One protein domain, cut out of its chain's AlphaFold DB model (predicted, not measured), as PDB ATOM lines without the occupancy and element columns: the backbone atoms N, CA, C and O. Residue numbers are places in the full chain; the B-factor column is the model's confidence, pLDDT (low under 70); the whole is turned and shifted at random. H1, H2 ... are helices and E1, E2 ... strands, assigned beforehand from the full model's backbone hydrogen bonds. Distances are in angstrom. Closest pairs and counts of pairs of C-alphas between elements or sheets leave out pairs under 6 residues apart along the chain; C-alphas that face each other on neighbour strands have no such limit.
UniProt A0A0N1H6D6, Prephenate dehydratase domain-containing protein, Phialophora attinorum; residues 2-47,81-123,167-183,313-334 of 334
ATOM      1  N   PRO A   2      43.315  -5.081 -33.801       75.06
ATOM      2  CA  PRO A   2      42.366  -4.451 -32.889       75.06
ATOM      3  C   PRO A   2      43.104  -3.814 -31.708       75.06
ATOM      4  O   PRO A   2      43.890  -4.466 -31.023       75.06
ATOM      5  N   SER A   3      42.851  -2.530 -31.471       85.56
ATOM      6  CA  SER A   3      43.349  -1.838 -30.283       85.56
ATOM      7  C   SER A   3      42.524  -2.221 -29.061       85.56
ATOM      8  O   SER A   3      43.080  -2.411 -27.986       85.56
ATOM      9  N   ARG A   4      41.202  -2.341 -29.229       91.75
ATOM     10  CA  ARG A   4      40.272  -2.672 -28.148       91.75
ATOM     11  C   ARG A   4      39.197  -3.616 -28.662       91.75
ATOM     12  O   ARG A   4      38.666  -3.414 -29.757       91.75
ATOM     13  N   VAL A   5      38.858  -4.618 -27.863       95.38
ATOM     14  CA  VAL A   5      37.729  -5.514 -28.131       95.38
ATOM     15  C   VAL A   5      36.742  -5.413 -26.978       95.38
ATOM     16  O   VAL A   5      37.042  -5.795 -25.847       95.38
ATOM     17  N   LEU A   6      35.564  -4.883 -27.276       96.44
ATOM     18  CA  LEU A   6      34.442  -4.751 -26.360       96.44
ATOM     19  C   LEU A   6      33.673  -6.076 -26.294       96.44
ATOM     20  O   LEU A   6      33.467  -6.739 -27.311       96.44
ATOM     21  N   PHE A   7      33.195  -6.461 -25.118       96.69
ATOM     22  CA  PHE A   7      32.343  -7.643 -24.970       96.69
ATOM     23  C   PHE A   7      31.389  -7.484 -23.786       96.69
ATOM     24  O   PHE A   7      31.618  -6.671 -22.889       96.69
ATOM     25  N   LEU A   8      30.314  -8.279 -23.770       94.62
ATOM     26  CA  LEU A   8      29.387  -8.311 -22.639       94.62
ATOM     27  C   LEU A   8      30.072  -8.943 -21.420       94.62
ATOM     28  O   LEU A   8      30.400 -10.134 -21.420       94.62
ATOM     29  N   GLY A   9      30.307  -8.123 -20.402       91.31
ATOM     30  CA  GLY A   9      31.000  -8.502 -19.183       91.31
ATOM     31  C   GLY A   9      30.222  -9.492 -18.307       91.31
ATOM     32  O   GLY A   9      29.103  -9.889 -18.631       91.31
ATOM     33  N   PRO A  10      30.820  -9.892 -17.173       93.81
ATOM     34  CA  PRO A  10      32.137  -9.474 -16.667       93.81
ATOM     35  C   PRO A  10      33.308 -10.242 -17.320       93.81
ATOM     36  O   PRO A  10      33.117 -11.062 -18.216       93.81
ATOM     37  N   LEU A  11      34.547  -9.989 -16.871       94.00
ATOM     38  CA  LEU A  11      35.708 -10.821 -17.232       94.00
ATOM     39  C   LEU A  11      35.455 -12.290 -16.874       94.00
ATOM     40  O   LEU A  11      34.745 -12.588 -15.915       94.00
ATOM     41  N   SER A  12      36.085 -13.205 -17.616       93.88
ATOM     42  CA  SER A  12      35.887 -14.668 -17.544       93.88
ATOM     43  C   SER A  12      34.489 -15.189 -17.907       93.88
ATOM     44  O   SER A  12      34.226 -16.382 -17.737       93.88
ATOM     45  N   SER A  13      33.612 -14.336 -18.448       94.12
ATOM     46  CA  SER A  13      32.368 -14.775 -19.086       94.12
ATOM     47  C   SER A  13      32.646 -15.530 -20.392       94.12
ATOM     48  O   SER A  13      33.748 -15.471 -20.944       94.12
ATOM     49  N   TYR A  14      31.632 -16.200 -20.945       95.31
ATOM     50  CA  TYR A  14      31.743 -16.793 -22.283       95.31
ATOM     51  C   TYR A  14      31.998 -15.741 -23.376       95.31
ATOM     52  O   TYR A  14      32.726 -16.021 -24.321       95.31
ATOM     53  N   SER A  15      31.495 -14.511 -23.221       95.56
ATOM     54  CA  SER A  15      31.820 -13.403 -24.132       95.56
ATOM     55  C   SER A  15      33.294 -13.005 -24.050       95.56
ATOM     56  O   SER A  15      33.910 -12.739 -25.078       95.56
ATOM     57  N   HIS A  16      33.885 -13.013 -22.849       96.88
ATOM     58  CA  HIS A  16      35.326 -12.813 -22.684       96.88
ATOM     59  C   HIS A  16      36.119 -13.944 -23.346       96.88
ATOM     60  O   HIS A  16      37.080 -13.678 -24.061       96.88
ATOM     61  N   ALA A  17      35.697 -15.198 -23.157       96.81
ATOM     62  CA  ALA A  17      36.336 -16.350 -23.786       96.81
ATOM     63  C   ALA A  17      36.289 -16.275 -25.318       96.81
ATOM     64  O   ALA A  17      37.312 -16.468 -25.969       96.81
ATOM     65  N   ALA A  18      35.141 -15.908 -25.892       97.06
ATOM     66  CA  ALA A  18      35.016 -15.673 -27.326       97.06
ATOM     67  C   ALA A  18      35.930 -14.528 -27.796       97.06
ATOM     68  O   ALA A  18      36.615 -14.673 -28.804       97.06
ATOM     69  N   ALA A  19      35.996 -13.418 -27.054       96.81
ATOM     70  CA  ALA A  19      36.864 -12.292 -27.394       96.81
ATOM     71  C   ALA A  19      38.354 -12.675 -27.403       96.81
ATOM     72  O   ALA A  19      39.053 -12.335 -28.355       96.81
ATOM     73  N   VAL A  20      38.816 -13.434 -26.403       96.50
ATOM     74  CA  VAL A  20      40.188 -13.969 -26.340       96.50
ATOM     75  C   VAL A  20      40.469 -14.913 -27.511       96.50
ATOM     76  O   VAL A  20      41.530 -14.825 -28.121       96.50
ATOM     77  N   SER A  21      39.532 -15.799 -27.855       96.38
ATOM     78  CA  SER A  21      39.724 -16.760 -28.946       96.38
ATOM     79  C   SER A  21      39.750 -16.110 -30.328       96.38
ATOM     80  O   SER A  21      40.523 -16.526 -31.188       96.38
ATOM     81  N   ILE A  22      38.900 -15.106 -30.563       95.62
ATOM     82  CA  ILE A  22      38.835 -14.392 -31.846       95.62
ATOM     83  C   ILE A  22      40.025 -13.434 -31.987       95.62
ATOM     84  O   ILE A  22      40.584 -13.304 -33.076       95.62
ATOM     85  N   TYR A  23      40.421 -12.773 -30.895       95.44
ATOM     86  CA  TYR A  23      41.467 -11.751 -30.881       95.44
ATOM     87  C   TYR A  23      42.503 -11.993 -29.769       95.44
ATOM     88  O   TYR A  23      42.587 -11.198 -28.829       95.44
ATOM     89  N   PRO A  24      43.338 -13.043 -29.883       93.56
ATOM     90  CA  PRO A  24      44.342 -13.369 -28.865       93.56
ATOM     91  C   PRO A  24      45.401 -12.269 -28.689       93.56
ATOM     92  O   PRO A  24      45.936 -12.105 -27.597       93.56
ATOM     93  N   ASP A  25      45.657 -11.491 -29.745       91.69
ATOM     94  CA  ASP A  25      46.653 -10.413 -29.775       91.69
ATOM     95  C   ASP A  25      46.039  -9.010 -29.579       91.69
ATOM     96  O   ASP A  25      46.673  -7.999 -29.902       91.69
ATOM     97  N   ALA A  26      44.788  -8.910 -29.110       91.12
ATOM     98  CA  ALA A  26      44.176  -7.615 -28.810       91.12
ATOM     99  C   ALA A  26      44.969  -6.873 -27.724       91.12
ATOM    100  O   ALA A  26      45.300  -7.446 -26.687       91.12
ATOM    101  N   ALA A  27      45.230  -5.576 -27.930       90.00
ATOM    102  CA  ALA A  27      45.953  -4.778 -26.937       90.00
ATOM    103  C   ALA A  27      45.140  -4.581 -25.642       90.00
ATOM    104  O   ALA A  27      45.715  -4.499 -24.558       90.00
ATOM    105  N   GLU A  28      43.810  -4.528 -25.749       93.56
ATOM    106  CA  GLU A  28      42.897  -4.405 -24.615       93.56
ATOM    107  C   GLU A  28      41.593  -5.185 -24.860       93.56
ATOM    108  O   GLU A  28      40.989  -5.103 -25.933       93.56
ATOM    109  N   LEU A  29      41.124  -5.905 -23.836       94.94
ATOM    110  CA  LEU A  29      39.803  -6.536 -23.787       94.94
ATOM    111  C   LEU A  29      38.948  -5.797 -22.752       94.94
ATOM    112  O   LEU A  29      39.282  -5.782 -21.567       94.94
ATOM    113  N   VAL A  30      37.837  -5.201 -23.185       96.06
ATOM    114  CA  VAL A  30      37.039  -4.271 -22.374       96.06
ATOM    115  C   VAL A  30      35.663  -4.875 -22.062       96.06
ATOM    116  O   VAL A  30      34.803  -4.929 -22.949       96.06
ATOM    117  N   PRO A  31      35.410  -5.315 -20.814       95.94
ATOM    118  CA  PRO A  31      34.080  -5.748 -20.399       95.94
ATOM    119  C   PRO A  31      33.145  -4.539 -20.283       95.94
ATOM    120  O   PRO A  31      33.472  -3.558 -19.616       95.94
ATOM    121  N   LEU A  32      31.956  -4.628 -20.871       95.62
ATOM    122  CA  LEU A  32      30.896  -3.629 -20.730       95.62
ATOM    123  C   LEU A  32      29.636  -4.260 -20.114       95.62
ATOM    124  O   LEU A  32      29.388  -5.448 -20.329       95.62
ATOM    125  N   PRO A  33      28.853  -3.499 -19.327       91.56
ATOM    126  CA  PRO A  33      27.787  -4.063 -18.496       91.56
ATOM    127  C   PRO A  33      26.558  -4.511 -19.291       91.56
ATOM    128  O   PRO A  33      25.841  -5.404 -18.851       91.56
ATOM    129  N   ASP A  34      26.303  -3.900 -20.449       91.12
ATOM    130  CA  ASP A  34      25.088  -4.129 -21.224       91.12
ATOM    131  C   ASP A  34      25.281  -3.824 -22.721       91.12
ATOM    132  O   ASP A  34      26.249  -3.181 -23.143       91.12
ATOM    133  N   PHE A  35      24.342  -4.301 -23.545       92.25
ATOM    134  CA  PHE A  35      24.349  -4.054 -24.988       92.25
ATOM    135  C   PHE A  35      24.245  -2.565 -25.360       92.25
ATOM    136  O   PHE A  35      25.059  -2.139 -26.178       92.25
ATOM    137  N   PRO A  36      23.350  -1.735 -24.777       92.00
ATOM    138  CA  PRO A  36      23.323  -0.299 -25.067       92.00
ATOM    139  C   PRO A  36      24.697   0.365 -24.953       92.00
ATOM    140  O   PRO A  36      25.099   1.129 -25.828       92.00
ATOM    141  N   THR A  37      25.446   0.052 -23.897       91.31
ATOM    142  CA  THR A  37      26.779   0.606 -23.667       91.31
ATOM    143  C   THR A  37      27.756   0.130 -24.733       91.31
ATOM    144  O   THR A  37      28.509   0.951 -25.255       91.31
ATOM    145  N   ILE A  38      27.721  -1.148 -25.123       93.62
ATOM    146  CA  ILE A  38      28.570  -1.667 -26.208       93.62
ATOM    147  C   ILE A  38      28.279  -0.950 -27.527       93.62
ATOM    148  O   ILE A  38      29.201  -0.418 -28.142       93.62
ATOM    149  N   PHE A  39      27.013  -0.882 -27.943       92.81
ATOM    150  CA  PHE A  39      26.629  -0.267 -29.216       92.81
ATOM    151  C   PHE A  39      26.933   1.240 -29.236       92.81
ATOM    152  O   PHE A  39      27.469   1.738 -30.221       92.81
ATOM    153  N   ARG A  40      26.703   1.966 -28.131       91.19
ATOM    154  CA  ARG A  40      27.078   3.389 -28.017       91.19
ATOM    155  C   ARG A  40      28.586   3.618 -28.073       91.19
ATOM    156  O   ARG A  40      29.007   4.615 -28.646       91.19
ATOM    157  N   ASN A  41      29.391   2.752 -27.455       90.38
ATOM    158  CA  ASN A  41      30.851   2.868 -27.530       90.38
ATOM    159  C   ASN A  41      31.348   2.556 -28.943       90.38
ATOM    160  O   ASN A  41      32.204   3.269 -29.448       90.38
ATOM    161  N   LEU A  42      30.769   1.546 -29.595       91.44
ATOM    162  CA  LEU A  42      31.179   1.129 -30.931       91.44
ATOM    163  C   LEU A  42      30.765   2.121 -32.029       91.44
ATOM    164  O   LEU A  42      31.502   2.307 -32.991       91.44
ATOM    165  N   ASP A  43      29.597   2.757 -31.915       89.50
ATOM    166  CA  ASP A  43      29.080   3.677 -32.941       89.50
ATOM    167  C   ASP A  43      29.780   5.047 -32.944       89.50
ATOM    168  O   ASP A  43      29.836   5.722 -33.978       89.50
ATOM    169  N   LYS A  44      30.365   5.445 -31.807       84.75
ATOM    170  CA  LYS A  44      31.152   6.677 -31.701       84.75
ATOM    171  C   LYS A  44      32.443   6.561 -32.520       84.75
ATOM    172  O   LYS A  44      33.121   5.538 -32.456       84.75
ATOM    173  N   PRO A  45      32.846   7.617 -33.248       66.06
ATOM    174  CA  PRO A  45      34.201   7.694 -33.767       66.06
ATOM    175  C   PRO A  45      35.164   7.789 -32.581       66.06
ATOM    176  O   PRO A  45      35.000   8.658 -31.719       66.06
ATOM    177  N   THR A  46      36.155   6.900 -32.533       58.34
ATOM    178  CA  THR A  46      37.153   6.860 -31.460       58.34
ATOM    179  C   THR A  46      37.876   8.203 -31.394       58.34
ATOM    180  O   THR A  46      38.745   8.509 -32.208       58.34
ATOM    181  N   THR A  47      37.472   9.046 -30.451       49.53
ATOM    182  CA  THR A  47      38.102  10.336 -30.181       49.53
ATOM    183  C   THR A  47      39.038  10.135 -29.003       49.53
ATOM    184  O   THR A  47      38.680   9.506 -28.011       49.53
ATOM    185  N   HIS A  81      41.479   0.722 -33.754       73.69
ATOM    186  CA  HIS A  81      40.494  -0.229 -34.253       73.69
ATOM    187  C   HIS A  81      39.732  -0.812 -33.069       73.69
ATOM    188  O   HIS A  81      40.319  -1.526 -32.248       73.69
ATOM    189  N   GLU A  82      38.446  -0.495 -32.977       88.44
ATOM    190  CA  GLU A  82      37.556  -0.996 -31.932       88.44
ATOM    191  C   GLU A  82      36.594  -2.021 -32.525       88.44
ATOM    192  O   GLU A  82      35.877  -1.754 -33.492       88.44
ATOM    193  N   TYR A  83      36.586  -3.207 -31.927       94.12
ATOM    194  CA  TYR A  83      35.698  -4.304 -32.294       94.12
ATOM    195  C   TYR A  83      34.801  -4.654 -31.116       94.12
ATOM    196  O   TYR A  83      35.157  -4.401 -29.969       94.12
ATOM    197  N   ALA A  84      33.659  -5.275 -31.382       96.25
ATOM    198  CA  ALA A  84      32.815  -5.861 -30.354       96.25
ATOM    199  C   ALA A  84      32.488  -7.320 -30.677       96.25
ATOM    200  O   ALA A  84      32.149  -7.640 -31.816       96.25
ATOM    201  N   VAL A  85      32.557  -8.188 -29.666       97.12
ATOM    202  CA  VAL A  85      32.176  -9.605 -29.750       97.12
ATOM    203  C   VAL A  85      30.883  -9.805 -28.965       97.12
ATOM    204  O   VAL A  85      30.849  -9.599 -27.749       97.12
ATOM    205  N   ILE A  86      29.804 -10.172 -29.664       95.50
ATOM    206  CA  ILE A  86      28.437 -10.145 -29.120       95.50
ATOM    207  C   ILE A  86      27.745 -11.499 -29.301       95.50
ATOM    208  O   ILE A  86      27.700 -11.989 -30.429       95.50
ATOM    209  N   PRO A  87      27.180 -12.107 -28.240       94.25
ATOM    210  CA  PRO A  87      26.407 -13.340 -28.368       94.25
ATOM    211  C   PRO A  87      25.077 -13.066 -29.078       94.25
ATOM    212  O   PRO A  87      24.367 -12.128 -28.722       94.25
ATOM    213  N   VAL A  88      24.715 -13.891 -30.057       91.25
ATOM    214  CA  VAL A  88      23.452 -13.754 -30.814       91.25
ATOM    215  C   VAL A  88      22.557 -14.977 -30.729       91.25
ATOM    216  O   VAL A  88      21.354 -14.856 -30.935       91.25
ATOM    217  N   TYR A  89      23.118 -16.146 -30.425       87.88
ATOM    218  CA  TYR A  89      22.371 -17.397 -30.394       87.88
ATOM    219  C   TYR A  89      23.021 -18.392 -29.434       87.88
ATOM    220  O   TYR A  89      24.243 -18.533 -29.423       87.88
ATOM    221  N   ASN A  90      22.214 -19.104 -28.655       84.75
ATOM    222  CA  ASN A  90      22.636 -20.204 -27.794       84.75
ATOM    223  C   ASN A  90      21.940 -21.496 -28.242       84.75
ATOM    224  O   ASN A  90      20.728 -21.487 -28.434       84.75
ATOM    225  N   SER A  91      22.665 -22.611 -28.370       81.81
ATOM    226  CA  SER A  91      22.075 -23.865 -28.871       81.81
ATOM    227  C   SER A  91      20.977 -24.440 -27.975       81.81
ATOM    228  O   SER A  91      20.092 -25.123 -28.478       81.81
ATOM    229  N   THR A  92      20.976 -24.130 -26.675       74.31
ATOM    230  CA  THR A  92      19.929 -24.584 -25.746       74.31
ATOM    231  C   THR A  92      18.731 -23.631 -25.671       74.31
ATOM    232  O   THR A  92      17.615 -24.079 -25.438       74.31
ATOM    233  N   ASN A  93      18.942 -22.316 -25.823       72.12
ATOM    234  CA  ASN A  93      17.919 -21.294 -25.525       72.12
ATOM    235  C   ASN A  93      17.472 -20.468 -26.742       72.12
ATOM    236  O   ASN A  93      16.559 -19.653 -26.623       72.12
ATOM    237  N   GLY A  94      18.095 -20.671 -27.902       78.94
ATOM    238  CA  GLY A  94      17.797 -19.935 -29.124       78.94
ATOM    239  C   GLY A  94      18.418 -18.530 -29.162       78.94
ATOM    240  O   GLY A  94      19.473 -18.296 -28.557       78.94
ATOM    241  N   PRO A  95      17.809 -17.590 -29.912       76.94
ATOM    242  CA  PRO A  95      18.344 -16.246 -30.110       76.94
ATOM    243  C   PRO A  95      18.455 -15.431 -28.820       76.94
ATOM    244  O   PRO A  95      17.593 -15.474 -27.941       76.94
ATOM    245  N   VAL A  96      19.489 -14.597 -28.742       83.81
ATOM    246  CA  VAL A  96      19.631 -13.599 -27.677       83.81
ATOM    247  C   VAL A  96      18.767 -12.389 -28.040       83.81
ATOM    248  O   VAL A  96      19.261 -11.408 -28.599       83.81
ATOM    249  N   ALA A  97      17.470 -12.469 -27.730       81.31
ATOM    250  CA  ALA A  97      16.456 -11.484 -28.128       81.31
ATOM    251  C   ALA A  97      16.854 -10.012 -27.882       81.31
ATOM    252  O   ALA A  97      16.695  -9.202 -28.799       81.31
ATOM    253  N   PRO A  98      17.461  -9.632 -26.731       83.44
ATOM    254  CA  PRO A  98      17.891  -8.250 -26.526       83.44
ATOM    255  C   PRO A  98      18.840  -7.741 -27.616       83.44
ATOM    256  O   PRO A  98      18.753  -6.578 -27.988       83.44
ATOM    257  N   VAL A  99      19.723  -8.593 -28.149       86.75
ATOM    258  CA  VAL A  99      20.705  -8.215 -29.176       86.75
ATOM    259  C   VAL A  99      20.051  -8.015 -30.532       86.75
ATOM    260  O   VAL A  99      20.405  -7.062 -31.226       86.75
ATOM    261  N   ILE A 100      19.098  -8.872 -30.910       86.12
ATOM    262  CA  ILE A 100      18.432  -8.807 -32.221       86.12
ATOM    263  C   ILE A 100      17.841  -7.416 -32.459       86.12
ATOM    264  O   ILE A 100      18.016  -6.825 -33.526       86.12
ATOM    265  N   ASP A 101      17.237  -6.850 -31.423       85.50
ATOM    266  CA  ASP A 101      16.678  -5.507 -31.422       85.50
ATOM    267  C   ASP A 101      17.706  -4.401 -31.696       85.50
ATOM    268  O   ASP A 101      17.396  -3.442 -32.411       85.50
ATOM    269  N   PHE A 102      18.932  -4.523 -31.176       87.12
ATOM    270  CA  PHE A 102      20.023  -3.598 -31.496       87.12
ATOM    271  C   PHE A 102      20.534  -3.807 -32.921       87.12
ATOM    272  O   PHE A 102      20.793  -2.826 -33.619       87.12
ATOM    273  N   LEU A 103      20.622  -5.053 -33.398       87.25
ATOM    274  CA  LEU A 103      21.057  -5.355 -34.768       87.25
ATOM    275  C   LEU A 103      20.078  -4.806 -35.813       87.25
ATOM    276  O   LEU A 103      20.520  -4.246 -36.815       87.25
ATOM    277  N   LYS A 104      18.763  -4.877 -35.553       86.06
ATOM    278  CA  LYS A 104      17.711  -4.250 -36.383       86.06
ATOM    279  C   LYS A 104      17.911  -2.733 -36.524       86.06
ATOM    280  O   LYS A 104      17.572  -2.160 -37.555       86.06
ATOM    281  N   ARG A 105      18.476  -2.080 -35.500       84.75
ATOM    282  CA  ARG A 105      18.693  -0.620 -35.412       84.75
ATOM    283  C   ARG A 105      20.118  -0.187 -35.767       84.75
ATOM    284  O   ARG A 105      20.467   0.977 -35.578       84.75
ATOM    285  N   SER A 106      20.940  -1.111 -36.248       85.69
ATOM    286  CA  SER A 106      22.359  -0.884 -36.505       85.69
ATOM    287  C   SER A 106      22.695  -1.057 -37.978       85.69
ATOM    288  O   SER A 106      22.037  -1.797 -38.713       85.69
ATOM    289  N   GLY A 107      23.723  -0.343 -38.429       78.56
ATOM    290  CA  GLY A 107      24.283  -0.477 -39.768       78.56
ATOM    291  C   GLY A 107      23.303  -0.235 -40.915       78.56
ATOM    292  O   GLY A 107      23.456  -0.821 -41.981       78.56
ATOM    293  N   ASN A 108      22.296   0.616 -40.707       79.81
ATOM    294  CA  ASN A 108      21.211   0.865 -41.662       79.81
ATOM    295  C   ASN A 108      20.345  -0.363 -41.981       79.81
ATOM    296  O   ASN A 108      19.813  -0.483 -43.082       79.81
ATOM    297  N   GLY A 109      20.199  -1.277 -41.014       75.31
ATOM    298  CA  GLY A 109      19.329  -2.450 -41.127       75.31
ATOM    299  C   GLY A 109      19.906  -3.578 -41.986       75.31
ATOM    300  O   GLY A 109      19.209  -4.549 -42.270       75.31
ATOM    301  N   THR A 110      21.172  -3.488 -42.405       81.88
ATOM    302  CA  THR A 110      21.795  -4.503 -43.271       81.88
ATOM    303  C   THR A 110      22.406  -5.667 -42.500       81.88
ATOM    304  O   THR A 110      22.611  -6.727 -43.088       81.88
ATOM    305  N   ILE A 111      22.672  -5.494 -41.198       84.94
ATOM    306  CA  ILE A 111      23.417  -6.462 -40.379       84.94
ATOM    307  C   ILE A 111      22.723  -7.825 -40.349       84.94
ATOM    308  O   ILE A 111      23.360  -8.833 -40.629       84.94
ATOM    309  N   LEU A 112      21.414  -7.876 -40.083       84.06
ATOM    310  CA  LEU A 112      20.683  -9.149 -40.056       84.06
ATOM    311  C   LEU A 112      20.710  -9.860 -41.414       84.06
ATOM    312  O   LEU A 112      20.974 -11.057 -41.479       84.06
ATOM    313  N   ALA A 113      20.504  -9.121 -42.507       82.12
ATOM    314  CA  ALA A 113      20.553  -9.689 -43.852       82.12
ATOM    315  C   ALA A 113      21.945 -10.243 -44.198       82.12
ATOM    316  O   ALA A 113      22.065 -11.237 -44.916       82.12
ATOM    317  N   GLU A 114      23.004  -9.603 -43.705       82.94
ATOM    318  CA  GLU A 114      24.381 -10.049 -43.882       82.94
ATOM    319  C   GLU A 114      24.703 -11.273 -43.009       82.94
ATOM    320  O   GLU A 114      25.262 -12.237 -43.528       82.94
ATOM    321  N   LEU A 115      24.245 -11.330 -41.753       83.94
ATOM    322  CA  LEU A 115      24.351 -12.532 -40.909       83.94
ATOM    323  C   LEU A 115      23.694 -13.755 -41.558       83.94
ATOM    324  O   LEU A 115      24.286 -14.837 -41.563       83.94
ATOM    325  N   THR A 116      22.531 -13.580 -42.190       83.38
ATOM    326  CA  THR A 116      21.868 -14.650 -42.951       83.38
ATOM    327  C   THR A 116      22.735 -15.155 -44.105       83.38
ATOM    328  O   THR A 116      22.776 -16.362 -44.361       83.38
ATOM    329  N   ARG A 117      23.476 -14.269 -44.791       80.00
ATOM    330  CA  ARG A 117      24.447 -14.673 -45.829       80.00
ATOM    331  C   ARG A 117      25.644 -15.422 -45.242       80.00
ATOM    332  O   ARG A 117      26.170 -16.308 -45.909       80.00
ATOM    333  N   HIS A 118      26.025 -15.114 -44.006       78.50
ATOM    334  CA  HIS A 118      27.094 -15.789 -43.264       78.50
ATOM    335  C   HIS A 118      26.620 -17.006 -42.447       78.50
ATOM    336  O   HIS A 118      27.359 -17.509 -41.605       78.50
ATOM    337  N   GLY A 119      25.417 -17.525 -42.725       69.56
ATOM    338  CA  GLY A 119      24.949 -18.820 -42.217       69.56
ATOM    339  C   GLY A 119      24.066 -18.771 -40.967       69.56
ATOM    340  O   GLY A 119      23.560 -19.812 -40.561       69.56
ATOM    341  N   LEU A 120      23.803 -17.593 -40.393       74.31
ATOM    342  CA  LEU A 120      22.867 -17.421 -39.272       74.31
ATOM    343  C   LEU A 120      21.442 -17.201 -39.798       74.31
ATOM    344  O   LEU A 120      21.028 -16.071 -40.038       74.31
ATOM    345  N   ARG A 121      20.693 -18.287 -40.022       60.75
ATOM    346  CA  ARG A 121      19.358 -18.243 -40.655       60.75
ATOM    347  C   ARG A 121      18.172 -18.068 -39.690       60.75
ATOM    348  O   ARG A 121      17.072 -17.830 -40.168       60.75
ATOM    349  N   GLU A 122      18.384 -18.143 -38.375       60.88
ATOM    350  CA  GLU A 122      17.312 -18.250 -37.361       60.88
ATOM    351  C   GLU A 122      17.333 -17.119 -36.315       60.88
ATOM    352  O   GLU A 122      17.132 -17.351 -35.129       60.88
ATOM    353  N   LEU A 123      17.608 -15.879 -36.726       63.69
ATOM    354  CA  LEU A 123      17.545 -14.710 -35.828       63.69
ATOM    355  C   LEU A 123      16.167 -14.022 -35.837       63.69
ATOM    356  O   LEU A 123      16.057 -12.859 -35.450       63.69
ATOM    357  N   TYR A 167      22.154   3.257 -34.579       89.06
ATOM    358  CA  TYR A 167      23.616   3.097 -34.661       89.06
ATOM    359  C   TYR A 167      24.089   2.954 -36.124       89.06
ATOM    360  O   TYR A 167      24.318   1.837 -36.611       89.06
ATOM    361  N   PRO A 168      24.175   4.059 -36.889       87.50
ATOM    362  CA  PRO A 168      24.433   4.026 -38.330       87.50
ATOM    363  C   PRO A 168      25.847   3.569 -38.704       87.50
ATOM    364  O   PRO A 168      26.057   3.092 -39.823       87.50
ATOM    365  N   ASN A 169      26.817   3.717 -37.802       90.06
ATOM    366  CA  ASN A 169      28.232   3.517 -38.099       90.06
ATOM    367  C   ASN A 169      28.698   2.091 -37.814       90.06
ATOM    368  O   ASN A 169      29.825   1.743 -38.147       90.06
ATOM    369  N   ILE A 170      27.846   1.239 -37.251       91.75
ATOM    370  CA  ILE A 170      28.195  -0.153 -36.969       91.75
ATOM    371  C   ILE A 170      28.084  -1.004 -38.241       91.75
ATOM    372  O   ILE A 170      27.167  -0.843 -39.050       91.75
ATOM    373  N   GLU A 171      29.024  -1.920 -38.434       91.94
ATOM    374  CA  GLU A 171      28.977  -2.962 -39.463       91.94
ATOM    375  C   GLU A 171      29.510  -4.293 -38.924       91.94
ATOM    376  O   GLU A 171      30.181  -4.328 -37.888       91.94
ATOM    377  N   LEU A 172      29.216  -5.390 -39.626       92.12
ATOM    378  CA  LEU A 172      29.835  -6.679 -39.336       92.12
ATOM    379  C   LEU A 172      31.290  -6.689 -39.786       92.12
ATOM    380  O   LEU A 172      31.653  -6.097 -40.801       92.12
ATOM    381  N   ALA A 173      32.116  -7.424 -39.052       91.31
ATOM    382  CA  ALA A 173      33.505  -7.640 -39.413       91.31
ATOM    383  C   ALA A 173      33.843  -9.134 -39.430       91.31
ATOM    384  O   ALA A 173      33.271  -9.890 -38.646       91.31
ATOM    385  N   PRO A 174      34.804  -9.575 -40.263       89.44
ATOM    386  CA  PRO A 174      35.362 -10.922 -40.180       89.44
ATOM    387  C   PRO A 174      35.845 -11.263 -38.754       89.44
ATOM    388  O   PRO A 174      36.420 -10.390 -38.097       89.44
ATOM    389  N   PRO A 175      35.657 -12.510 -38.276       92.56
ATOM    390  CA  PRO A 175      35.136 -13.690 -38.985       92.56
ATOM    391  C   PRO A 175      33.610 -13.728 -39.185       92.56
ATOM    392  O   PRO A 175      33.090 -14.743 -39.639       92.56
ATOM    393  N   TYR A 176      32.897 -12.632 -38.905       92.19
ATOM    394  CA  TYR A 176      31.439 -12.462 -38.959       92.19
ATOM    395  C   TYR A 176      30.708 -13.230 -37.871       92.19
ATOM    396  O   TYR A 176      29.945 -12.634 -37.114       92.19
ATOM    397  N   THR A 177      30.975 -14.528 -37.770       93.25
ATOM    398  CA  THR A 177      30.411 -15.429 -36.775       93.25
ATOM    399  C   THR A 177      31.510 -16.262 -36.126       93.25
ATOM    400  O   THR A 177      32.547 -16.549 -36.726       93.25
ATOM    401  N   TYR A 178      31.296 -16.641 -34.872       94.56
ATOM    402  CA  TYR A 178      32.193 -17.507 -34.120       94.56
ATOM    403  C   TYR A 178      31.381 -18.365 -33.151       94.56
ATOM    404  O   TYR A 178      30.675 -17.828 -32.303       94.56
ATOM    405  N   ALA A 179      31.465 -19.688 -33.273       94.81
ATOM    406  CA  ALA A 179      30.822 -20.613 -32.347       94.81
ATOM    407  C   ALA A 179      31.809 -21.010 -31.244       94.81
ATOM    408  O   ALA A 179      32.899 -21.504 -31.530       94.81
ATOM    409  N   LEU A 180      31.421 -20.789 -29.990       95.12
ATOM    410  CA  LEU A 180      32.179 -21.197 -28.812       95.12
ATOM    411  C   LEU A 180      31.459 -22.363 -28.129       95.12
ATOM    412  O   LEU A 180      30.291 -22.216 -27.764       95.12
ATOM    413  N   ALA A 181      32.164 -23.473 -27.913       94.88
ATOM    414  CA  ALA A 181      31.679 -24.570 -27.078       94.88
ATOM    415  C   ALA A 181      31.526 -24.113 -25.616       94.88
ATOM    416  O   ALA A 181      32.371 -23.389 -25.080       94.88
ATOM    417  N   VAL A 182      30.427 -24.509 -24.979       93.81
ATOM    418  CA  VAL A 182      30.038 -24.094 -23.627       93.81
ATOM    419  C   VAL A 182      30.084 -25.313 -22.714       93.81
ATOM    420  O   VAL A 182      29.170 -26.133 -22.720       93.81
ATOM    421  N   HIS A 183      31.129 -25.385 -21.893       95.25
ATOM    422  CA  HIS A 183      31.302 -26.430 -20.887       95.25
ATOM    423  C   HIS A 183      31.135 -25.861 -19.486       95.25
ATOM    424  O   HIS A 183      31.790 -24.878 -19.113       95.25
ATOM    425  N   GLN A 313      26.705 -24.847 -27.327       93.12
ATOM    426  CA  GLN A 313      27.502 -23.796 -27.939       93.12
ATOM    427  C   GLN A 313      26.767 -22.459 -27.932       93.12
ATOM    428  O   GLN A 313      25.536 -22.378 -27.934       93.12
ATOM    429  N   THR A 314      27.543 -21.381 -27.958       93.00
ATOM    430  CA  THR A 314      27.040 -20.021 -28.157       93.00
ATOM    431  C   THR A 314      27.693 -19.419 -29.389       93.00
ATOM    432  O   THR A 314      28.918 -19.406 -29.513       93.00
ATOM    433  N   THR A 315      26.868 -18.906 -30.296       94.12
ATOM    434  CA  THR A 315      27.312 -18.199 -31.492       94.12
ATOM    435  C   THR A 315      27.437 -16.716 -31.188       94.12
ATOM    436  O   THR A 315      26.487 -16.063 -30.748       94.12
ATOM    437  N   PHE A 316      28.616 -16.188 -31.472       95.56
ATOM    438  CA  PHE A 316      28.976 -14.787 -31.378       95.56
ATOM    439  C   PHE A 316      29.080 -14.181 -32.769       95.56
ATOM    440  O   PHE A 316      29.394 -14.872 -33.738       95.56
ATOM    441  N   ILE A 317      28.854 -12.876 -32.852       95.94
ATOM    442  CA  ILE A 317      29.159 -12.066 -34.026       95.94
ATOM    443  C   ILE A 317      30.237 -11.052 -33.691       95.94
ATOM    444  O   ILE A 317      30.438 -10.699 -32.524       95.94
ATOM    445  N   VAL A 318      30.882 -10.549 -34.735       95.75
ATOM    446  CA  VAL A 318      31.870  -9.484 -34.621       95.75
ATOM    447  C   VAL A 318      31.356  -8.229 -35.304       95.75
ATOM    448  O   VAL A 318      30.994  -8.245 -36.481       95.75
ATOM    449  N   LEU A 319      31.354  -7.131 -34.555       94.50
ATOM    450  CA  LEU A 319      30.958  -5.806 -35.014       94.50
ATOM    451  C   LEU A 319      32.147  -4.844 -34.954       94.50
ATOM    452  O   LEU A 319      33.035  -5.003 -34.118       94.50
ATOM    453  N   ARG A 320      32.147  -3.820 -35.807       92.56
ATOM    454  CA  ARG A 320      33.107  -2.705 -35.768       92.56
ATOM    455  C   ARG A 320      32.467  -1.390 -36.202       92.56
ATOM    456  O   ARG A 320      31.369  -1.389 -36.760       92.56
ATOM    457  N   ASN A 321      33.184  -0.286 -36.010       91.06
ATOM    458  CA  ASN A 321      32.822   1.000 -36.599       91.06
ATOM    459  C   ASN A 321      33.334   1.108 -38.050       91.06
ATOM    460  O   ASN A 321      34.539   1.048 -38.298       91.06
ATOM    461  N   ARG A 322      32.438   1.331 -39.015       85.25
ATOM    462  CA  ARG A 322      32.774   1.465 -40.445       85.25
ATOM    463  C   ARG A 322      33.638   2.687 -40.759       85.25
ATOM    464  O   ARG A 322      34.400   2.674 -41.722       85.25
ATOM    465  N   LEU A 323      33.541   3.753 -39.959       80.00
ATOM    466  CA  LEU A 323      34.295   4.992 -40.182       80.00
ATOM    467  C   LEU A 323      35.790   4.818 -39.880       80.00
ATOM    468  O   LEU A 323      36.609   5.547 -40.437       80.00
ATOM    469  N   GLN A 324      36.163   3.825 -39.066       69.75
ATOM    470  CA  GLN A 324      37.569   3.494 -38.803       69.75
ATOM    471  C   GLN A 324      38.262   2.916 -40.052       69.75
ATOM    472  O   GLN A 324      39.434   3.192 -40.286       69.75
ATOM    473  N   VAL A 325      37.526   2.208 -40.919       58.16
ATOM    474  CA  VAL A 325      38.047   1.577 -42.151       58.16
ATOM    475  C   VAL A 325      38.346   2.605 -43.252       58.16
ATOM    476  O   VAL A 325      39.248   2.421 -44.071       58.16
ATOM    477  N   GLY A 326      37.601   3.716 -43.285       51.00
ATOM    478  CA  GLY A 326      37.823   4.803 -44.248       51.00
ATOM    479  C   GLY A 326      39.181   5.491 -44.070       51.00
ATOM    480  O   GLY A 326      39.796   5.910 -45.052       51.00
ATOM    481  N   LEU A 327      39.684   5.530 -42.832       50.84
ATOM    482  CA  LEU A 327      40.998   6.079 -42.488       50.84
ATOM    483  C   LEU A 327      42.151   5.134 -42.873       50.84
ATOM    484  O   LEU A 327      43.233   5.614 -43.203       50.84
ATOM    485  N   GLU A 328      41.924   3.815 -42.899       46.62
ATOM    486  CA  GLU A 328      42.918   2.824 -43.350       46.62
ATOM    487  C   GLU A 328      43.170   2.885 -44.869       46.62
ATOM    488  O   GLU A 328      44.281   2.618 -45.322       46.62
ATOM    489  N   ASN A 329      42.165   3.275 -45.663       44.50
ATOM    490  CA  ASN A 329      42.239   3.293 -47.133       44.50
ATOM    491  C   ASN A 329      42.623   4.659 -47.745       44.50
ATOM    492  O   ASN A 329      42.558   4.825 -48.963       44.50
ATOM    493  N   GLY A 330      43.027   5.645 -46.935       43.19
ATOM    494  CA  GLY A 330      43.540   6.936 -47.422       43.19
ATOM    495  C   GLY A 330      42.515   7.843 -48.121       43.19
ATOM    496  O   GLY A 330      42.901   8.800 -48.793       43.19
ATOM    497  N   GLY A 331      41.216   7.572 -47.977       37.47
ATOM    498  CA  GLY A 331      40.158   8.410 -48.535       37.47
ATOM    499  C   GLY A 331      39.867   9.597 -47.627       37.47
ATOM    500  O   GLY A 331      39.173   9.453 -46.625       37.47
ATOM    501  N   LEU A 332      40.385  10.775 -47.981       36.12
ATOM    502  CA  LEU A 332      39.967  12.044 -47.390       36.12
ATOM    503  C   LEU A 332      38.443  12.170 -47.567       36.12
ATOM    504  O   LEU A 332      37.961  12.274 -48.695       36.12
ATOM    505  N   ILE A 333      37.687  12.110 -46.472       40.03
ATOM    506  CA  ILE A 333      36.245  12.364 -46.496       40.03
ATOM    507  C   ILE A 333      36.088  13.879 -46.670       40.03
ATOM    508  O   ILE A 333      36.267  14.631 -45.713       40.03
ATOM    509  N   THR A 334      35.872  14.327 -47.909       35.53
ATOM    510  CA  THR A 334      35.436  15.695 -48.239       35.53
ATOM    511  C   THR A 334      33.926  15.790 -48.213       35.53
ATOM    512  O   THR A 334      33.299  14.870 -48.787       35.53
TER     513      THR A 334
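This is residues 2 to 47, 81 to 123, 167 to 183 and 313 to 334 of the 334 residues of the protein "Prephenate dehydratase domain-containing protein" of Phialophora attinorum (UniProt A0A0N1H6D6). A strongly twisted sheet of five strands forms the middle layer of this domain and curls round one helix, H1, while H2, H3 and H4 cover its other face. A last small helix, H5, only grazes the sheet, and the low-confidence tail after it leads away to the chain's last residue. The printed part has 128 residues, in the order E1 H1 E2 H2 E3 H3 H4 E4 E5 H5, five named helices and five named strands; the sheet is mixed, with the order E2 E1 E3 E5 E4. The class is mixed, helices and strands. The whole is compact, with a radius of gyration of the C-alphas of 14.1 A, yet elongated, spanning 49 by 30 by 23 A.

Start with E1, residues 4 to 8, an inner strand of the sheet. H1, residues 14 to 22, follows, and then E2, residues 28 to 32, an edge strand; these three form a strand-helix-strand unit, two parallel neighbour strands with a helix between, and its crossover is right-handed. Between E1 and E2, look for N 30 and O 5, 2.8 A apart and within hydrogen-bond range. On the other side of E1 is its parallel neighbour E3, residues 82 to 90, where N 6 and O 83 are 2.8 A apart. The sheet curls round H1; the closest C-alphas of H1 and E3 are those of Ala 19 and Val 85, 5.9 A apart. H2, residues 35 to 43, is on the opposite face and touches H3, residues 97 to 104, at a shallow tilt of 24 degrees, the same way, with C-alphas 35 and 99 the closest at 6.9 A. H3 lies over E3 at a height over the sheet of 8.7 A. H4, residues 111 to 117, on the same face, touches H3 only at the corner, about perpendicular at 84 degrees, with the C-alphas of Leu 103 and Ile 111 closest at 6.2 A. H4 lies over E4, residues 170 to 181, at a height over the sheet of 8.0 A. E5, residues 313 to 321, is antiparallel to both E3 and E4: N 84 and O 319 are 2.8 A apart, and N 178 and O 316 are 2.8 A apart. H1 is apart from H2, H3 and H4. H5, residues 322 to 328, only grazes the sheet with residues 322 to 324. In H1, H2 and H4 every O i to N i+4 pair is within hydrogen-bond range; H3 has 2 of 4, and H5 has 0 of 3 but 3 of 4 O i to N i+3 pairs.

Find C-alpha 4 at (40.272, -2.672, -28.148); from there E1 runs 13.4 A to residue 8. H1 and H2 each measure 12.1 A, E2 12.6 A, H3 11.0 A, H4 9.9 A and H5 10.6 A. E3 runs 24.7 A, and its residues 89 to 90 make a short antiparallel pairing with residues 94 to 95. E4 begins at C-alpha 170, (28.195, -0.153, -36.969), bends by 71 degrees at residue 174 and measures 26.6 A. E5 measures 26.8 A, and H5 ends at C-alpha 328, (42.918, 2.824, -43.350).

The two C-alphas farthest apart, those of His 183 and Thr 334, are 50.4 A apart. Look for three cuts: residues 48 to 80, with 11.6 A from C-alpha 47 to C-alpha 81; residues 124 to 166, with 18.8 A from C-alpha 123 to C-alpha 167; and residues 184 to 312, with 8.4 A from C-alpha 183 to C-alpha 313. Of the links that are printed whole, none is long. The mean pLDDT of the printed part is 84.4; under 70 are residues 45 to 47, 119, 121 to 123 and 324 to 334.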